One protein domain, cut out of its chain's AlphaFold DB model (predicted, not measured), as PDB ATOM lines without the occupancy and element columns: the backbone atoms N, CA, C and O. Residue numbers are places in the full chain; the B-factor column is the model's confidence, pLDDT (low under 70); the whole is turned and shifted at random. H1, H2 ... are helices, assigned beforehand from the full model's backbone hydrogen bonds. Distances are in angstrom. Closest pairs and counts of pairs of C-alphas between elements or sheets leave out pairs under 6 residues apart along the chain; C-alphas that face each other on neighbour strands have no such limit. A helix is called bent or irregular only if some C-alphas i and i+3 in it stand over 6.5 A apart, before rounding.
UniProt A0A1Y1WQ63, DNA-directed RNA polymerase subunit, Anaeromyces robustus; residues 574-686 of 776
ATOM      1  N   ASP A 574      28.875   0.841   7.595       88.81
ATOM      2  CA  ASP A 574      29.674   1.260   6.434       88.81
ATOM      3  C   ASP A 574      29.009   2.412   5.651       88.81
ATOM      4  O   ASP A 574      29.657   3.088   4.850       88.81
ATOM      5  N   CYS A 575      27.717   2.646   5.895       88.81
ATOM      6  CA  CYS A 575      26.908   3.712   5.305       88.81
ATOM      7  C   CYS A 575      26.643   4.870   6.283       88.81
ATOM      8  O   CYS A 575      25.783   5.705   6.002       88.81
ATOM      9  N   VAL A 576      27.351   4.932   7.416       88.81
ATOM     10  CA  VAL A 576      27.286   6.054   8.364       88.81
ATOM     11  C   VAL A 576      28.570   6.879   8.245       88.81
ATOM     12  O   VAL A 576      29.661   6.311   8.347       88.81
ATOM     13  N   PRO A 577      28.482   8.203   8.026       87.81
ATOM     14  CA  PRO A 577      29.669   9.040   7.943       87.81
ATOM     15  C   PRO A 577      30.367   9.138   9.306       87.81
ATOM     16  O   PRO A 577      29.734   9.152  10.362       87.81
ATOM     17  N   SER A 578      31.700   9.211   9.299       88.31
ATOM     18  CA  SER A 578      32.459   9.526  10.510       88.31
ATOM     19  C   SER A 578      32.288  11.006  10.866       88.31
ATOM     20  O   SER A 578      32.077  11.844   9.991       88.31
ATOM     21  N   LYS A 579      32.442  11.359  12.149       89.00
ATOM     22  CA  LYS A 579      32.360  12.764  12.596       89.00
ATOM     23  C   LYS A 579      33.346  13.677  11.864       89.00
ATOM     24  O   LYS A 579      33.010  14.801  11.525       89.00
ATOM     25  N   GLU A 580      34.544  13.171  11.586       87.69
ATOM     26  CA  GLU A 580      35.568  13.889  10.819       87.69
ATOM     27  C   GLU A 580      35.088  14.192   9.394       87.69
ATOM     28  O   GLU A 580      35.282  15.293   8.885       87.69
ATOM     29  N   LEU A 581      34.410  13.232   8.757       87.81
ATOM     30  CA  LEU A 581      33.836  13.415   7.431       87.81
ATOM     31  C   LEU A 581      32.683  14.432   7.463       87.81
ATOM     32  O   LEU A 581      32.632  15.314   6.603       87.81
ATOM     33  N   GLU A 582      31.798  14.354   8.465       88.69
ATOM     34  CA  GLU A 582      30.701  15.313   8.685       88.69
ATOM     35  C   GLU A 582      31.204  16.755   8.811       88.69
ATOM     36  O   GLU A 582      30.681  17.650   8.142       88.69
ATOM     37  N   GLU A 583      32.258  16.981   9.596       89.75
ATOM     38  CA  GLU A 583      32.878  18.302   9.763       89.75
ATOM     39  C   GLU A 583      33.394  18.891   8.438       89.75
ATOM     40  O   GLU A 583      33.423  20.112   8.272       89.75
ATOM     41  N   ILE A 584      33.750  18.043   7.467       88.31
ATOM     42  CA  ILE A 584      34.257  18.462   6.156       88.31
ATOM     43  C   ILE A 584      33.118  18.730   5.165       88.31
ATOM     44  O   ILE A 584      33.158  19.733   4.444       88.31
ATOM     45  N   PHE A 585      32.101  17.859   5.089       89.38
ATOM     46  CA  PHE A 585      31.057  17.999   4.064       89.38
ATOM     47  C   PHE A 585      29.903  18.926   4.463       89.38
ATOM     48  O   PHE A 585      29.309  19.563   3.586       89.38
ATOM     49  N   LEU A 586      29.579  19.060   5.753       89.44
ATOM     50  CA  LEU A 586      28.491  19.936   6.200       89.44
ATOM     51  C   LEU A 586      28.702  21.409   5.790       89.44
ATOM     52  O   LEU A 586      27.761  21.991   5.240       89.44
ATOM     53  N   PRO A 587      29.907  22.006   5.921       89.56
ATOM     54  CA  PRO A 587      30.174  23.361   5.428       89.56
ATOM     55  C   PRO A 587      29.965  23.512   3.915       89.56
ATOM     56  O   PRO A 587      29.490  24.548   3.441       89.56
ATOM     57  N   ILE A 588      30.282  22.472   3.134       86.44
ATOM     58  CA  ILE A 588      30.075  22.462   1.677       86.44
ATOM     59  C   ILE A 588      28.578  22.557   1.375       86.44
ATOM     60  O   ILE A 588      28.167  23.395   0.564       86.44
ATOM     61  N   LEU A 589      27.755  21.773   2.078       84.88
ATOM     62  CA  LEU A 589      26.298  21.808   1.948       84.88
ATOM     63  C   LEU A 589      25.688  23.122   2.455       84.88
ATOM     64  O   LEU A 589      24.680  23.581   1.923       84.88
ATOM     65  N   GLU A 590      26.262  23.743   3.485       84.56
ATOM     66  CA  GLU A 590      25.839  25.054   4.002       84.56
ATOM     67  C   GLU A 590      26.188  26.220   3.080       84.56
ATOM     68  O   GLU A 590      25.497  27.238   3.095       84.56
ATOM     69  N   SER A 591      27.200  26.065   2.220       81.81
ATOM     70  CA  SER A 591      27.538  27.065   1.202       81.81
ATOM     71  C   SER A 591      26.464  27.229   0.113       81.81
ATOM     72  O   SER A 591      26.550  28.149  -0.706       81.81
ATOM     73  N   ILE A 592      25.465  26.340   0.081       80.00
ATOM     74  CA  ILE A 592      24.345  26.371  -0.857       80.00
ATOM     75  C   ILE A 592      23.245  27.291  -0.294       80.00
ATOM     76  O   ILE A 592      22.761  27.040   0.814       80.00
ATOM     77  N   PRO A 593      22.801  28.322  -1.045       76.25
ATOM     78  CA  PRO A 593      21.784  29.267  -0.582       76.25
ATOM     79  C   PRO A 593      20.501  28.577  -0.102       76.25
ATOM     80  O   PRO A 593      19.914  27.757  -0.818       76.25
ATOM     81  N   LYS A 594      20.042  28.926   1.108       71.25
ATOM     82  CA  LYS A 594      18.872  28.298   1.748       71.25
ATOM     83  C   LYS A 594      17.590  28.526   0.945       71.25
ATOM     84  O   LYS A 594      16.709  27.673   0.931       71.25
ATOM     85  N   GLU A 595      17.506  29.634   0.221       67.62
ATOM     86  CA  GLU A 595      16.366  30.049  -0.601       67.62
ATOM     87  C   GLU A 595      16.035  29.028  -1.701       67.62
ATOM     88  O   GLU A 595      14.871  28.864  -2.071       67.62
ATOM     89  N   LEU A 596      17.037  28.281  -2.178       67.38
ATOM     90  CA  LEU A 596      16.869  27.240  -3.199       67.38
ATOM     91  C   LEU A 596      16.089  26.026  -2.676       67.38
ATOM     92  O   LEU A 596      15.383  25.362  -3.436       67.38
ATOM     93  N   PHE A 597      16.135  25.771  -1.368       65.75
ATOM     94  CA  PHE A 597      15.404  24.672  -0.737       65.75
ATOM     95  C   PHE A 597      13.925  25.014  -0.488       65.75
ATOM     96  O   PHE A 597      13.113  24.112  -0.262       65.75
ATOM     97  N   TYR A 598      13.524  26.288  -0.594       61.78
ATOM     98  CA  TYR A 598      12.181  26.784  -0.259       61.78
ATOM     99  C   TYR A 598      11.471  27.474  -1.434       61.78
ATOM    100  O   TYR A 598      10.796  28.482  -1.254       61.78
ATOM    101  N   VAL A 599      11.551  26.937  -2.656       58.78
ATOM    102  CA  VAL A 599      10.714  27.475  -3.746       58.78
ATOM    103  C   VAL A 599       9.240  27.124  -3.500       58.78
ATOM    104  O   VAL A 599       8.884  25.947  -3.394       58.78
ATOM    105  N   ASN A 600       8.391  28.153  -3.414       55.78
ATOM    106  CA  ASN A 600       6.936  28.031  -3.387       55.78
ATOM    107  C   ASN A 600       6.454  27.911  -4.840       55.78
ATOM    108  O   ASN A 600       6.637  28.842  -5.624       55.78
ATOM    109  N   ILE A 601       5.920  26.751  -5.234       59.72
ATOM    110  CA  ILE A 601       5.528  26.487  -6.624       59.72
ATOM    111  C   ILE A 601       4.002  26.634  -6.736       59.72
ATOM    112  O   ILE A 601       3.289  25.667  -6.467       59.72
ATOM    113  N   PRO A 602       3.463  27.800  -7.149       55.03
ATOM    114  CA  PRO A 602       2.017  28.023  -7.205       55.03
ATOM    115  C   PRO A 602       1.309  27.164  -8.267       55.03
ATOM    116  O   PRO A 602       0.092  27.008  -8.216       55.03
ATOM    117  N   ASN A 603       2.045  26.584  -9.228       64.19
ATOM    118  CA  ASN A 603       1.529  25.566 -10.149       64.19
ATOM    119  C   ASN A 603       2.669  24.684 -10.695       64.19
ATOM    120  O   ASN A 603       3.435  25.105 -11.567       64.19
ATOM    121  N   ILE A 604       2.784  23.463 -10.162       64.62
ATOM    122  CA  ILE A 604       3.883  22.524 -10.441       64.62
ATOM    123  C   ILE A 604       3.956  22.155 -11.927       64.62
ATOM    124  O   ILE A 604       5.040  22.183 -12.508       64.62
ATOM    125  N   ASP A 605       2.821  21.911 -12.577       64.00
ATOM    126  CA  ASP A 605       2.800  21.459 -13.973       64.00
ATOM    127  C   ASP A 605       3.201  22.566 -14.954       64.00
ATOM    128  O   ASP A 605       3.903  22.318 -15.938       64.00
ATOM    129  N   LYS A 606       2.789  23.812 -14.684       64.31
ATOM    130  CA  LYS A 606       3.178  24.968 -15.506       64.31
ATOM    131  C   LYS A 606       4.664  25.299 -15.336       64.31
ATOM    132  O   LYS A 606       5.305  25.685 -16.310       64.31
ATOM    133  N   PHE A 607       5.199  25.111 -14.130       65.00
ATOM    134  CA  PHE A 607       6.615  25.302 -13.821       65.00
ATOM    135  C   PHE A 607       7.498  24.232 -14.479       65.00
ATOM    136  O   PHE A 607       8.469  24.572 -15.144       65.00
ATOM    137  N   ILE A 608       7.124  22.949 -14.405       64.75
ATOM    138  CA  ILE A 608       7.864  21.862 -15.074       64.75
ATOM    139  C   ILE A 608       7.901  22.079 -16.597       64.75
ATOM    140  O   ILE A 608       8.946  21.920 -17.225       64.75
ATOM    141  N   LYS A 609       6.788  22.512 -17.209       63.91
ATOM    142  CA  LYS A 609       6.728  22.783 -18.658       63.91
ATOM    143  C   LYS A 609       7.562  23.993 -19.101       63.91
ATOM    144  O   LYS A 609       7.994  24.027 -20.252       63.91
ATOM    145  N   SER A 610       7.783  24.987 -18.236       62.84
ATOM    146  CA  SER A 610       8.571  26.186 -18.565       62.84
ATOM    147  C   SER A 610      10.077  26.023 -18.324       62.84
ATOM    148  O   SER A 610      10.863  26.771 -18.911       62.84
ATOM    149  N   GLN A 611      10.493  25.030 -17.529       61.03
ATOM    150  CA  GLN A 611      11.901  24.755 -17.211       61.03
ATOM    151  C   GLN A 611      12.755  24.405 -18.437       61.03
ATOM    152  O   GLN A 611      13.889  24.860 -18.533       61.03
ATOM    153  N   ALA A 612      12.207  23.675 -19.412       55.97
ATOM    154  CA  ALA A 612      12.964  23.189 -20.572       55.97
ATOM    155  C   ALA A 612      13.462  24.290 -21.537       55.97
ATOM    156  O   ALA A 612      14.221  23.994 -22.454       55.97
ATOM    157  N   LYS A 613      13.024  25.548 -21.380       58.50
ATOM    158  CA  LYS A 613      13.305  26.638 -22.337       58.50
ATOM    159  C   LYS A 613      14.107  27.810 -21.766       58.50
ATOM    160  O   LYS A 613      14.357  28.767 -22.495       58.50
ATOM    161  N   ASN A 614      14.478  27.795 -20.486       65.94
ATOM    162  CA  ASN A 614      15.007  28.990 -19.825       65.94
ATOM    163  C   ASN A 614      16.477  28.822 -19.387       65.94
ATOM    164  O   ASN A 614      16.797  28.064 -18.477       65.94
ATOM    165  N   LYS A 615      17.361  29.607 -20.023       68.12
ATOM    166  CA  LYS A 615      18.826  29.641 -19.839       68.12
ATOM    167  C   LYS A 615      19.271  29.902 -18.391       68.12
ATOM    168  O   LYS A 615      20.342  29.466 -17.981       68.12
ATOM    169  N   HIS A 616      18.439  30.571 -17.592       67.75
ATOM    170  CA  HIS A 616      18.693  30.777 -16.164       67.75
ATOM    171  C   HIS A 616      18.711  29.451 -15.379       67.75
ATOM    172  O   HIS A 616      19.487  29.296 -14.437       67.75
ATOM    173  N   PHE A 617      17.885  28.473 -15.764       67.00
ATOM    174  CA  PHE A 617      17.842  27.171 -15.093       67.00
ATOM    175  C   PHE A 617      19.100  26.350 -15.363       67.00
ATOM    176  O   PHE A 617      19.621  25.722 -14.447       67.00
ATOM    177  N   GLU A 618      19.620  26.400 -16.585       69.44
ATOM    178  CA  GLU A 618      20.864  25.725 -16.961       69.44
ATOM    179  C   GLU A 618      22.061  26.257 -16.154       69.44
ATOM    180  O   GLU A 618      22.844  25.480 -15.606       69.44
ATOM    181  N   LEU A 619      22.150  27.583 -15.991       74.31
ATOM    182  CA  LEU A 619      23.179  28.227 -15.168       74.31
ATOM    183  C   LEU A 619      23.086  27.815 -13.695       74.31
ATOM    184  O   LEU A 619      24.111  27.532 -13.075       74.31
ATOM    185  N   LEU A 620      21.870  27.734 -13.146       73.12
ATOM    186  CA  LEU A 620      21.657  27.296 -11.768       73.12
ATOM    187  C   LEU A 620      22.045  25.820 -11.578       73.12
ATOM    188  O   LEU A 620      22.739  25.495 -10.621       73.12
ATOM    189  N   CYS A 621      21.666  24.934 -12.504       72.69
ATOM    190  CA  CYS A 621      22.066  23.522 -12.458       72.69
ATOM    191  C   CYS A 621      23.593  23.379 -12.491       72.69
ATOM    192  O   CYS A 621      24.167  22.618 -11.715       72.69
ATOM    193  N   ARG A 622      24.262  24.160 -13.346       78.06
ATOM    194  CA  ARG A 622      25.725  24.175 -13.446       78.06
ATOM    195  C   ARG A 622      26.385  24.696 -12.171       78.06
ATOM    196  O   ARG A 622      27.368  24.116 -11.719       78.06
ATOM    197  N   TYR A 623      25.835  25.752 -11.573       81.50
ATOM    198  CA  TYR A 623      26.284  26.261 -10.277       81.50
ATOM    199  C   TYR A 623      26.184  25.185  -9.188       81.50
ATOM    200  O   TYR A 623      27.145  24.955  -8.456       81.50
ATOM    201  N   MET A 624      25.053  24.479  -9.127       77.50
ATOM    202  CA  MET A 624      24.833  23.395  -8.170       77.50
ATOM    203  C   MET A 624      25.811  22.239  -8.384       77.50
ATOM    204  O   MET A 624      26.431  21.786  -7.430       77.50
ATOM    205  N   PHE A 625      26.033  21.818  -9.628       78.69
ATOM    206  CA  PHE A 625      27.001  20.766  -9.938       78.69
ATOM    207  C   PHE A 625      28.414  21.115  -9.442       78.69
ATOM    208  O   PHE A 625      29.063  20.299  -8.794       78.69
ATOM    209  N   ILE A 626      28.861  22.359  -9.656       82.94
ATOM    210  CA  ILE A 626      30.166  22.841  -9.172       82.94
ATOM    211  C   ILE A 626      30.252  22.786  -7.641       82.94
ATOM    212  O   ILE A 626      31.307  22.469  -7.099       82.94
ATOM    213  N   LYS A 627      29.155  23.088  -6.938       82.50
ATOM    214  CA  LYS A 627      29.107  23.059  -5.470       82.50
ATOM    215  C   LYS A 627      29.106  21.648  -4.886       82.50
ATOM    216  O   LYS A 627      29.679  21.462  -3.819       82.50
ATOM    217  N   TYR A 628      28.514  20.675  -5.577       82.00
ATOM    218  CA  TYR A 628      28.496  19.272  -5.147       82.00
ATOM    219  C   TYR A 628      29.753  18.497  -5.558       82.00
ATOM    220  O   TYR A 628      30.110  17.530  -4.895       82.00
ATOM    221  N   TYR A 629      30.468  18.930  -6.601       85.44
ATOM    222  CA  TYR A 629      31.667  18.248  -7.098       85.44
ATOM    223  C   TYR A 629      32.745  17.940  -6.032       85.44
ATOM    224  O   TYR A 629      33.301  16.843  -6.070       85.44
ATOM    225  N   PRO A 630      33.040  18.817  -5.047       88.69
ATOM    226  CA  PRO A 630      33.979  18.496  -3.972       88.69
ATOM    227  C   PRO A 630      33.591  17.263  -3.146       88.69
ATOM    228  O   PRO A 630      34.484  16.545  -2.711       88.69
ATOM    229  N   LEU A 631      32.291  16.979  -2.978       87.25
ATOM    230  CA  LEU A 631      31.819  15.792  -2.255       87.25
ATOM    231  C   LEU A 631      32.279  14.501  -2.935       87.25
ATOM    232  O   LEU A 631      32.613  13.533  -2.261       87.25
ATOM    233  N   MET A 632      32.375  14.512  -4.266       85.75
ATOM    234  CA  MET A 632      32.848  13.364  -5.036       85.75
ATOM    235  C   MET A 632      34.291  12.992  -4.698       85.75
ATOM    236  O   MET A 632      34.621  11.817  -4.607       85.75
ATOM    237  N   LYS A 633      35.144  13.997  -4.471       85.75
ATOM    238  CA  LYS A 633      36.554  13.789  -4.112       85.75
ATOM    239  C   LYS A 633      36.735  13.293  -2.683       85.75
ATOM    240  O   LYS A 633      37.765  12.714  -2.368       85.75
ATOM    241  N   LEU A 634      35.756  13.533  -1.809       87.19
ATOM    242  CA  LEU A 634      35.809  13.030  -0.436       87.19
ATOM    243  C   LEU A 634      35.642  11.508  -0.384       87.19
ATOM    244  O   LEU A 634      36.133  10.889   0.554       87.19
ATOM    245  N   VAL A 635      35.012  10.895  -1.393       86.06
ATOM    246  CA  VAL A 635      34.856   9.433  -1.474       86.06
ATOM    247  C   VAL A 635      36.207   8.715  -1.446       86.06
ATOM    248  O   VAL A 635      36.332   7.711  -0.754       86.06
ATOM    249  N   ASP A 636      37.234   9.279  -2.088       84.25
ATOM    250  CA  ASP A 636      38.586   8.701  -2.133       84.25
ATOM    251  C   ASP A 636      39.255   8.632  -0.745       84.25
ATOM    252  O   ASP A 636      40.206   7.879  -0.547       84.25
ATOM    253  N   SER A 637      38.767   9.414   0.228       84.12
ATOM    254  CA  SER A 637      39.271   9.407   1.611       84.12
ATOM    255  C   SER A 637      38.598   8.370   2.515       84.12
ATOM    256  O   SER A 637      39.041   8.164   3.643       84.12
ATOM    257  N   ILE A 638      37.539   7.709   2.036       85.69
ATOM    258  CA  ILE A 638      36.785   6.713   2.796       85.69
ATOM    259  C   ILE A 638      37.325   5.319   2.461       85.69
ATOM    260  O   ILE A 638      37.186   4.842   1.336       85.69
ATOM    261  N   ASP A 639      37.885   4.633   3.457       85.50
ATOM    262  CA  ASP A 639      38.346   3.244   3.336       85.50
ATOM    263  C   ASP A 639      37.484   2.329   4.219       85.50
ATOM    264  O   ASP A 639      37.696   2.215   5.426       85.50
ATOM    265  N   ASN A 640      36.445   1.732   3.631       88.19
ATOM    266  CA  ASN A 640      35.553   0.783   4.297       88.19
ATOM    267  C   ASN A 640      35.055  -0.290   3.313       88.19
ATOM    268  O   ASN A 640      35.407  -0.283   2.134       88.19
ATOM    269  N   ASN A 641      34.217  -1.229   3.770       89.12
ATOM    270  CA  ASN A 641      33.745  -2.313   2.900       89.12
ATOM    271  C   ASN A 641      32.892  -1.810   1.725       89.12
ATOM    272  O   ASN A 641      32.921  -2.411   0.653       89.12
ATOM    273  N   LEU A 642      32.163  -0.705   1.901       90.00
ATOM    274  CA  LEU A 642      31.372  -0.092   0.838       90.00
ATOM    275  C   LEU A 642      32.273   0.462  -0.276       90.00
ATOM    276  O   LEU A 642      32.075   0.131  -1.447       90.00
ATOM    277  N   THR A 643      33.276   1.270   0.075       89.62
ATOM    278  CA  THR A 643      34.220   1.810  -0.910       89.62
ATOM    279  C   THR A 643      35.115   0.724  -1.482       89.62
ATOM    280  O   THR A 643      35.464   0.799  -2.652       89.62
ATOM    281  N   ASN A 644      35.388  -0.351  -0.741       90.38
ATOM    282  CA  ASN A 644      36.115  -1.514  -1.245       90.38
ATOM    283  C   ASN A 644      35.413  -2.177  -2.450       90.38
ATOM    284  O   ASN A 644      36.056  -2.466  -3.460       90.38
ATOM    285  N   ILE A 645      34.084  -2.357  -2.402       91.69
ATOM    286  CA  ILE A 645      33.322  -2.903  -3.544       91.69
ATOM    287  C   ILE A 645      33.388  -1.964  -4.752       91.69
ATOM    288  O   ILE A 645      33.543  -2.428  -5.885       91.69
ATOM    289  N   ILE A 646      33.328  -0.655  -4.527       91.69
ATOM    290  CA  ILE A 646      33.354   0.341  -5.605       91.69
ATOM    291  C   ILE A 646      34.753   0.458  -6.212       91.69
ATOM    292  O   ILE A 646      34.895   0.388  -7.430       91.69
ATOM    293  N   ASN A 647      35.788   0.523  -5.377       90.31
ATOM    294  CA  ASN A 647      37.193   0.559  -5.782       90.31
ATOM    295  C   ASN A 647      37.598  -0.713  -6.538       90.31
ATOM    296  O   ASN A 647      38.399  -0.652  -7.469       90.31
ATOM    297  N   SER A 648      37.008  -1.864  -6.194       91.94
ATOM    298  CA  SER A 648      37.189  -3.095  -6.969       91.94
ATOM    299  C   SER A 648      36.568  -3.024  -8.371       91.94
ATOM    300  O   SER A 648      36.945  -3.804  -9.238       91.94
ATOM    301  N   GLY A 649      35.626  -2.106  -8.617       91.31
ATOM    302  CA  GLY A 649      34.852  -2.005  -9.858       91.31
ATOM    303  C   GLY A 649      33.753  -3.064  -9.993       91.31
ATOM    304  O   GLY A 649      33.221  -3.263 -11.080       91.31
ATOM    305  N   SER A 650      33.423  -3.763  -8.903       91.19
ATOM    306  CA  SER A 650      32.424  -4.835  -8.874       91.19
ATOM    307  C   SER A 650      30.989  -4.324  -8.958       91.19
ATOM    308  O   SER A 650      30.198  -4.826  -9.762       91.19
ATOM    309  N   LYS A 651      30.631  -3.332  -8.129       91.19
ATOM    310  CA  LYS A 651      29.284  -2.750  -8.121       91.19
ATOM    311  C   LYS A 651      29.264  -1.357  -7.495       91.19
ATOM    312  O   LYS A 651      29.846  -1.142  -6.439       91.19
ATOM    313  N   GLY A 652      28.491  -0.459  -8.103       89.38
ATOM    314  CA  GLY A 652      28.298   0.910  -7.623       89.38
ATOM    315  C   GLY A 652      29.336   1.895  -8.159       89.38
ATOM    316  O   GLY A 652      30.367   1.517  -8.706       89.38
ATOM    317  N   HIS A 653      29.023   3.175  -8.006       90.25
ATOM    318  CA  HIS A 653      29.866   4.310  -8.363       90.25
ATOM    319  C   HIS A 653      30.035   5.237  -7.159       90.25
ATOM    320  O   HIS A 653      29.245   5.195  -6.214       90.25
ATOM    321  N   ASN A 654      31.017   6.136  -7.228       90.50
ATOM    322  CA  ASN A 654      31.267   7.124  -6.175       90.50
ATOM    323  C   ASN A 654      30.022   7.993  -5.887       90.50
ATOM    324  O   ASN A 654      29.762   8.322  -4.731       90.50
ATOM    325  N   ASP A 655      29.178   8.259  -6.894       90.31
ATOM    326  CA  ASP A 655      27.869   8.911  -6.721       90.31
ATOM    327  C   ASP A 655      26.975   8.201  -5.697       90.31
ATOM    328  O   ASP A 655      26.304   8.852  -4.898       90.31
ATOM    329  N   ASN A 656      26.965   6.866  -5.684       91.62
ATOM    330  CA  ASN A 656      26.135   6.109  -4.751       91.62
ATOM    331  C   ASN A 656      26.596   6.323  -3.305       91.62
ATOM    332  O   ASN A 656      25.760   6.457  -2.415       91.62
ATOM    333  N   VAL A 657      27.910   6.409  -3.082       91.75
ATOM    334  CA  VAL A 657      28.509   6.682  -1.766       91.75
ATOM    335  C   VAL A 657      28.100   8.063  -1.275       91.75
ATOM    336  O   VAL A 657      27.610   8.194  -0.155       91.75
ATOM    337  N   VAL A 658      28.214   9.078  -2.137       91.88
ATOM    338  CA  VAL A 658      27.803  10.454  -1.819       91.88
ATOM    339  C   VAL A 658      26.316  10.514  -1.461       91.88
ATOM    340  O   VAL A 658      25.957  11.116  -0.450       91.88
ATOM    341  N   GLN A 659      25.449   9.854  -2.236       92.31
ATOM    342  CA  GLN A 659      24.004   9.838  -1.981       92.31
ATOM    343  C   GLN A 659      23.637   9.127  -0.674       92.31
ATOM    344  O   GLN A 659      22.709   9.549   0.022       92.31
ATOM    345  N   MET A 660      24.356   8.056  -0.330       92.88
ATOM    346  CA  MET A 660      24.122   7.308   0.903       92.88
ATOM    347  C   MET A 660      24.607   8.051   2.147       92.88
ATOM    348  O   MET A 660      23.857   8.087   3.115       92.88
ATOM    349  N   LEU A 661      25.808   8.642   2.106       91.62
ATOM    350  CA  LEU A 661      26.502   9.190   3.283       91.62
ATOM    351  C   LEU A 661      26.353  10.703   3.475       91.62
ATOM    352  O   LEU A 661      26.436  11.169   4.603       91.62
ATOM    353  N   MET A 662      26.225  11.478   2.395       91.25
ATOM    354  CA  MET A 662      26.388  12.940   2.451       91.25
ATOM    355  C   MET A 662      25.134  13.681   1.997       91.25
ATOM    356  O   MET A 662      24.587  14.493   2.735       91.25
ATOM    357  N   SER A 663      24.690  13.449   0.759       90.69
ATOM    358  CA  SER A 663      23.555  14.167   0.181       90.69
ATOM    359  C   SER A 663      23.081  13.530  -1.121       90.69
ATOM    360  O   SER A 663      23.891  13.249  -2.006       90.69
ATOM    361  N   VAL A 664      21.763  13.364  -1.286       90.81
ATOM    362  CA  VAL A 664      21.180  12.873  -2.549       90.81
ATOM    363  C   VAL A 664      21.359  13.885  -3.692       90.81
ATOM    364  O   VAL A 664      21.497  13.503  -4.855       90.81
ATOM    365  N   GLY A 665      21.379  15.182  -3.376       87.88
ATOM    366  CA  GLY A 665      21.702  16.241  -4.321       87.88
ATOM    367  C   GLY A 665      20.603  16.552  -5.339       87.88
ATOM    368  O   GLY A 665      19.401  16.498  -5.062       87.88
ATOM    369  N   VAL A 666      21.019  16.984  -6.531       84.00
ATOM    370  CA  VAL A 666      20.121  17.516  -7.568       84.00
ATOM    371  C   VAL A 666      19.375  16.390  -8.284       84.00
ATOM    372  O   VAL A 666      19.949  15.361  -8.621       84.00
ATOM    373  N   GLN A 667      18.087  16.606  -8.556       84.81
ATOM    374  CA  GLN A 667      17.221  15.650  -9.244       84.81
ATOM    375  C   GLN A 667      16.864  16.116 -10.663       84.81
ATOM    376  O   GLN A 667      16.852  17.312 -10.948       84.81
ATOM    377  N   ALA A 668      16.544  15.176 -11.558       78.31
ATOM    378  CA  ALA A 668      16.236  15.483 -12.959       78.31
ATOM    379  C   ALA A 668      14.958  16.327 -13.127       78.31
ATOM    380  O   ALA A 668      14.903  17.219 -13.972       78.31
ATOM    381  N   ILE A 669      13.926  16.057 -12.320       77.56
ATOM    382  CA  ILE A 669      12.713  16.876 -12.247       77.56
ATOM    383  C   ILE A 669      12.852  17.846 -11.079       77.56
ATOM    384  O   ILE A 669      13.155  17.433  -9.963       77.56
ATOM    385  N   LEU A 670      12.564  19.127 -11.337       75.25
ATOM    386  CA  LEU A 670      12.773  20.227 -10.392       75.25
ATOM    387  C   LEU A 670      14.244  20.365  -9.938       75.25
ATOM    388  O   LEU A 670      14.493  20.483  -8.738       75.25
ATOM    389  N   PRO A 671      15.222  20.453 -10.864       72.12
ATOM    390  CA  PRO A 671      16.645  20.529 -10.514       72.12
ATOM    391  C   PRO A 671      17.022  21.783  -9.708       72.12
ATOM    392  O   PRO A 671      18.105  21.872  -9.141       72.12
ATOM    393  N   THR A 672      16.123  22.767  -9.630       70.81
ATOM    394  CA  THR A 672      16.290  23.968  -8.804       70.81
ATOM    395  C   THR A 672      16.166  23.718  -7.310       70.81
ATOM    396  O   THR A 672      16.569  24.581  -6.538       70.81
ATOM    397  N   ILE A 673      15.561  22.598  -6.905       78.12
ATOM    398  CA  ILE A 673      15.359  22.246  -5.500       78.12
ATOM    399  C   ILE A 673      16.210  21.002  -5.216       78.12
ATOM    400  O   ILE A 673      15.748  19.885  -5.456       78.12
ATOM    401  N   PRO A 674      17.462  21.174  -4.763       81.12
ATOM    402  CA  PRO A 674      18.304  20.050  -4.372       81.12
ATOM    403  C   PRO A 674      17.746  19.348  -3.130       81.12
ATOM    404  O   PRO A 674      17.104  19.969  -2.281       81.12
ATOM    405  N   ILE A 675      18.041  18.059  -3.015       87.44
ATOM    406  CA  ILE A 675      17.810  17.281  -1.801       87.44
ATOM    407  C   ILE A 675      19.058  17.416  -0.936       87.44
ATOM    408  O   ILE A 675      20.142  17.060  -1.390       87.44
ATOM    409  N   ARG A 676      18.916  17.969   0.274       87.19
ATOM    410  CA  ARG A 676      20.055  18.181   1.178       87.19
ATOM    411  C   ARG A 676      20.418  16.883   1.876       87.19
ATOM    412  O   ARG A 676      21.600  16.564   1.939       87.19
ATOM    413  N   ASN A 677      19.418  16.168   2.375       90.31
ATOM    414  CA  ASN A 677      19.633  14.976   3.181       90.31
ATOM    415  C   ASN A 677      20.187  13.813   2.352       90.31
ATOM    416  O   ASN A 677      19.954  13.702   1.143       90.31
ATOM    417  N   SER A 678      20.929  12.944   3.025       93.12
ATOM    418  CA  SER A 678      21.382  11.661   2.499       93.12
ATOM    419  C   SER A 678      20.312  10.572   2.683       93.12
ATOM    420  O   SER A 678      19.271  10.792   3.314       93.12
ATOM    421  N   TYR A 679      20.556   9.372   2.148       94.00
ATOM    422  CA  TYR A 679      19.689   8.228   2.444       94.00
ATOM    423  C   TYR A 679      19.789   7.759   3.900       94.00
ATOM    424  O   TYR A 679      18.784   7.269   4.417       94.00
ATOM    425  N   ILE A 680      20.944   7.927   4.563       92.12
ATOM    426  CA  ILE A 680      21.098   7.548   5.975       92.12
ATOM    427  C   ILE A 680      20.363   8.516   6.913       92.12
ATOM    428  O   ILE A 680      19.699   8.068   7.845       92.12
ATOM    429  N   ASP A 681      20.393   9.820   6.619       91.06
ATOM    430  CA  ASP A 681      19.673  10.840   7.400       91.06
ATOM    431  C   ASP A 681      18.152  10.746   7.221       91.06
ATOM    432  O   ASP A 681      17.371  11.157   8.083       91.06
ATOM    433  N   GLY A 682      17.725  10.208   6.077       92.44
ATOM    434  CA  GLY A 682      16.333  10.133   5.670       92.44
ATOM    435  C   GLY A 682      15.833  11.421   5.012       92.44
ATOM    436  O   GLY A 682      16.247  12.543   5.307       92.44
ATOM    437  N   LEU A 683      14.890  11.257   4.085       93.31
ATOM    438  CA  LEU A 683      14.350  12.363   3.298       93.31
ATOM    439  C   LEU A 683      13.131  12.990   3.975       93.31
ATOM    440  O   LEU A 683      12.220  12.292   4.426       93.31
ATOM    441  N   THR A 684      13.056  14.322   3.968       91.31
ATOM    442  CA  THR A 684      11.831  15.031   4.364       91.31
ATOM    443  C   THR A 684      10.688  14.741   3.384       91.31
ATOM    444  O   THR A 684      10.910  14.381   2.227       91.31
ATOM    445  N   ALA A 685       9.432  14.965   3.791       89.69
ATOM    446  CA  ALA A 685       8.271  14.743   2.916       89.69
ATOM    447  C   ALA A 685       8.367  15.502   1.574       89.69
ATOM    448  O   ALA A 685       7.950  14.994   0.530       89.69
ATOM    449  N   LYS A 686       8.954  16.708   1.588       84.38
ATOM    450  CA  LYS A 686       9.189  17.512   0.382       84.38
ATOM    451  C   LYS A 686      10.251  16.881  -0.522       84.38
ATOM    452  O   LYS A 686      10.027  16.766  -1.725       84.38
TER     453      LYS A 686
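What this domain is: This is residues 574 to 686 of the 776 residues of the protein "DNA-directed RNA polymerase subunit" of Anaeromyces robustus (UniProt A0A1Y1WQ63). Picture a long helix, H4, running along one side of an elongated body, with H1 running the opposite way beside its second arm, H4b. The short hairpin of H5 and H6 sits by that arm's end, H6 crossing H4b, while H3 lies at the far end and residues 662 to 686 wind through the body without a named element. You have 113 residues with six named helices, H1 to H6 in order, and no named strand: all helix. The whole is only just compact, close to loose, with a radius of gyration of the C-alphas of 15.6 A and spans of 45 by 28 by 25 A.

Where its parts are: Find C-alpha 579 at (32.360, 12.764, 12.596); from there H1 runs 16.4 A to residue 590. Next come H2, residues 594 to 598, and H3, residues 604 to 611. H4, residues 615 to 637, was assigned as one helix by its hydrogen bonds but is bent, C-alphas 627 and 630 being 6.8 A apart: H4a, residues 615 to 627, spans 18.9 A, and H4b, residues 630 to 637, spans 11.9 A. H5 is residues 641 to 647; H6, residues 654 to 661, ends at C-alpha (26.502, 9.190, 3.283).

How they stand to each other: H1, with residues 585 to 588 alone, only just touches H4b, with 3 pairs of C-alphas within 8 A; look at the closest, Phe 585 and Leu 631, 6.7 A apart. H6 touches H4b about perpendicular, at 89 degrees, the closest C-alphas being Val 635 and Asn 654, 6.3 A. H2 and H3 touch no helix. Every O i to N i+4 pair is within hydrogen-bond range in H3, H4a, H5 and H6, against 6 of 8 in H1, 0 of 1 in H2 and 1 of 4 in H4b; O i to N i+3 gives 2 of 2 in H2 and 5 of 5 in H4b.

The domain as a whole: The farthest C-alphas, Pro 602 and Ser 648, are 47.0 A apart. The printed part has no cut, and no link between helices is long. Residues 595 to 618 are under 70 in pLDDT.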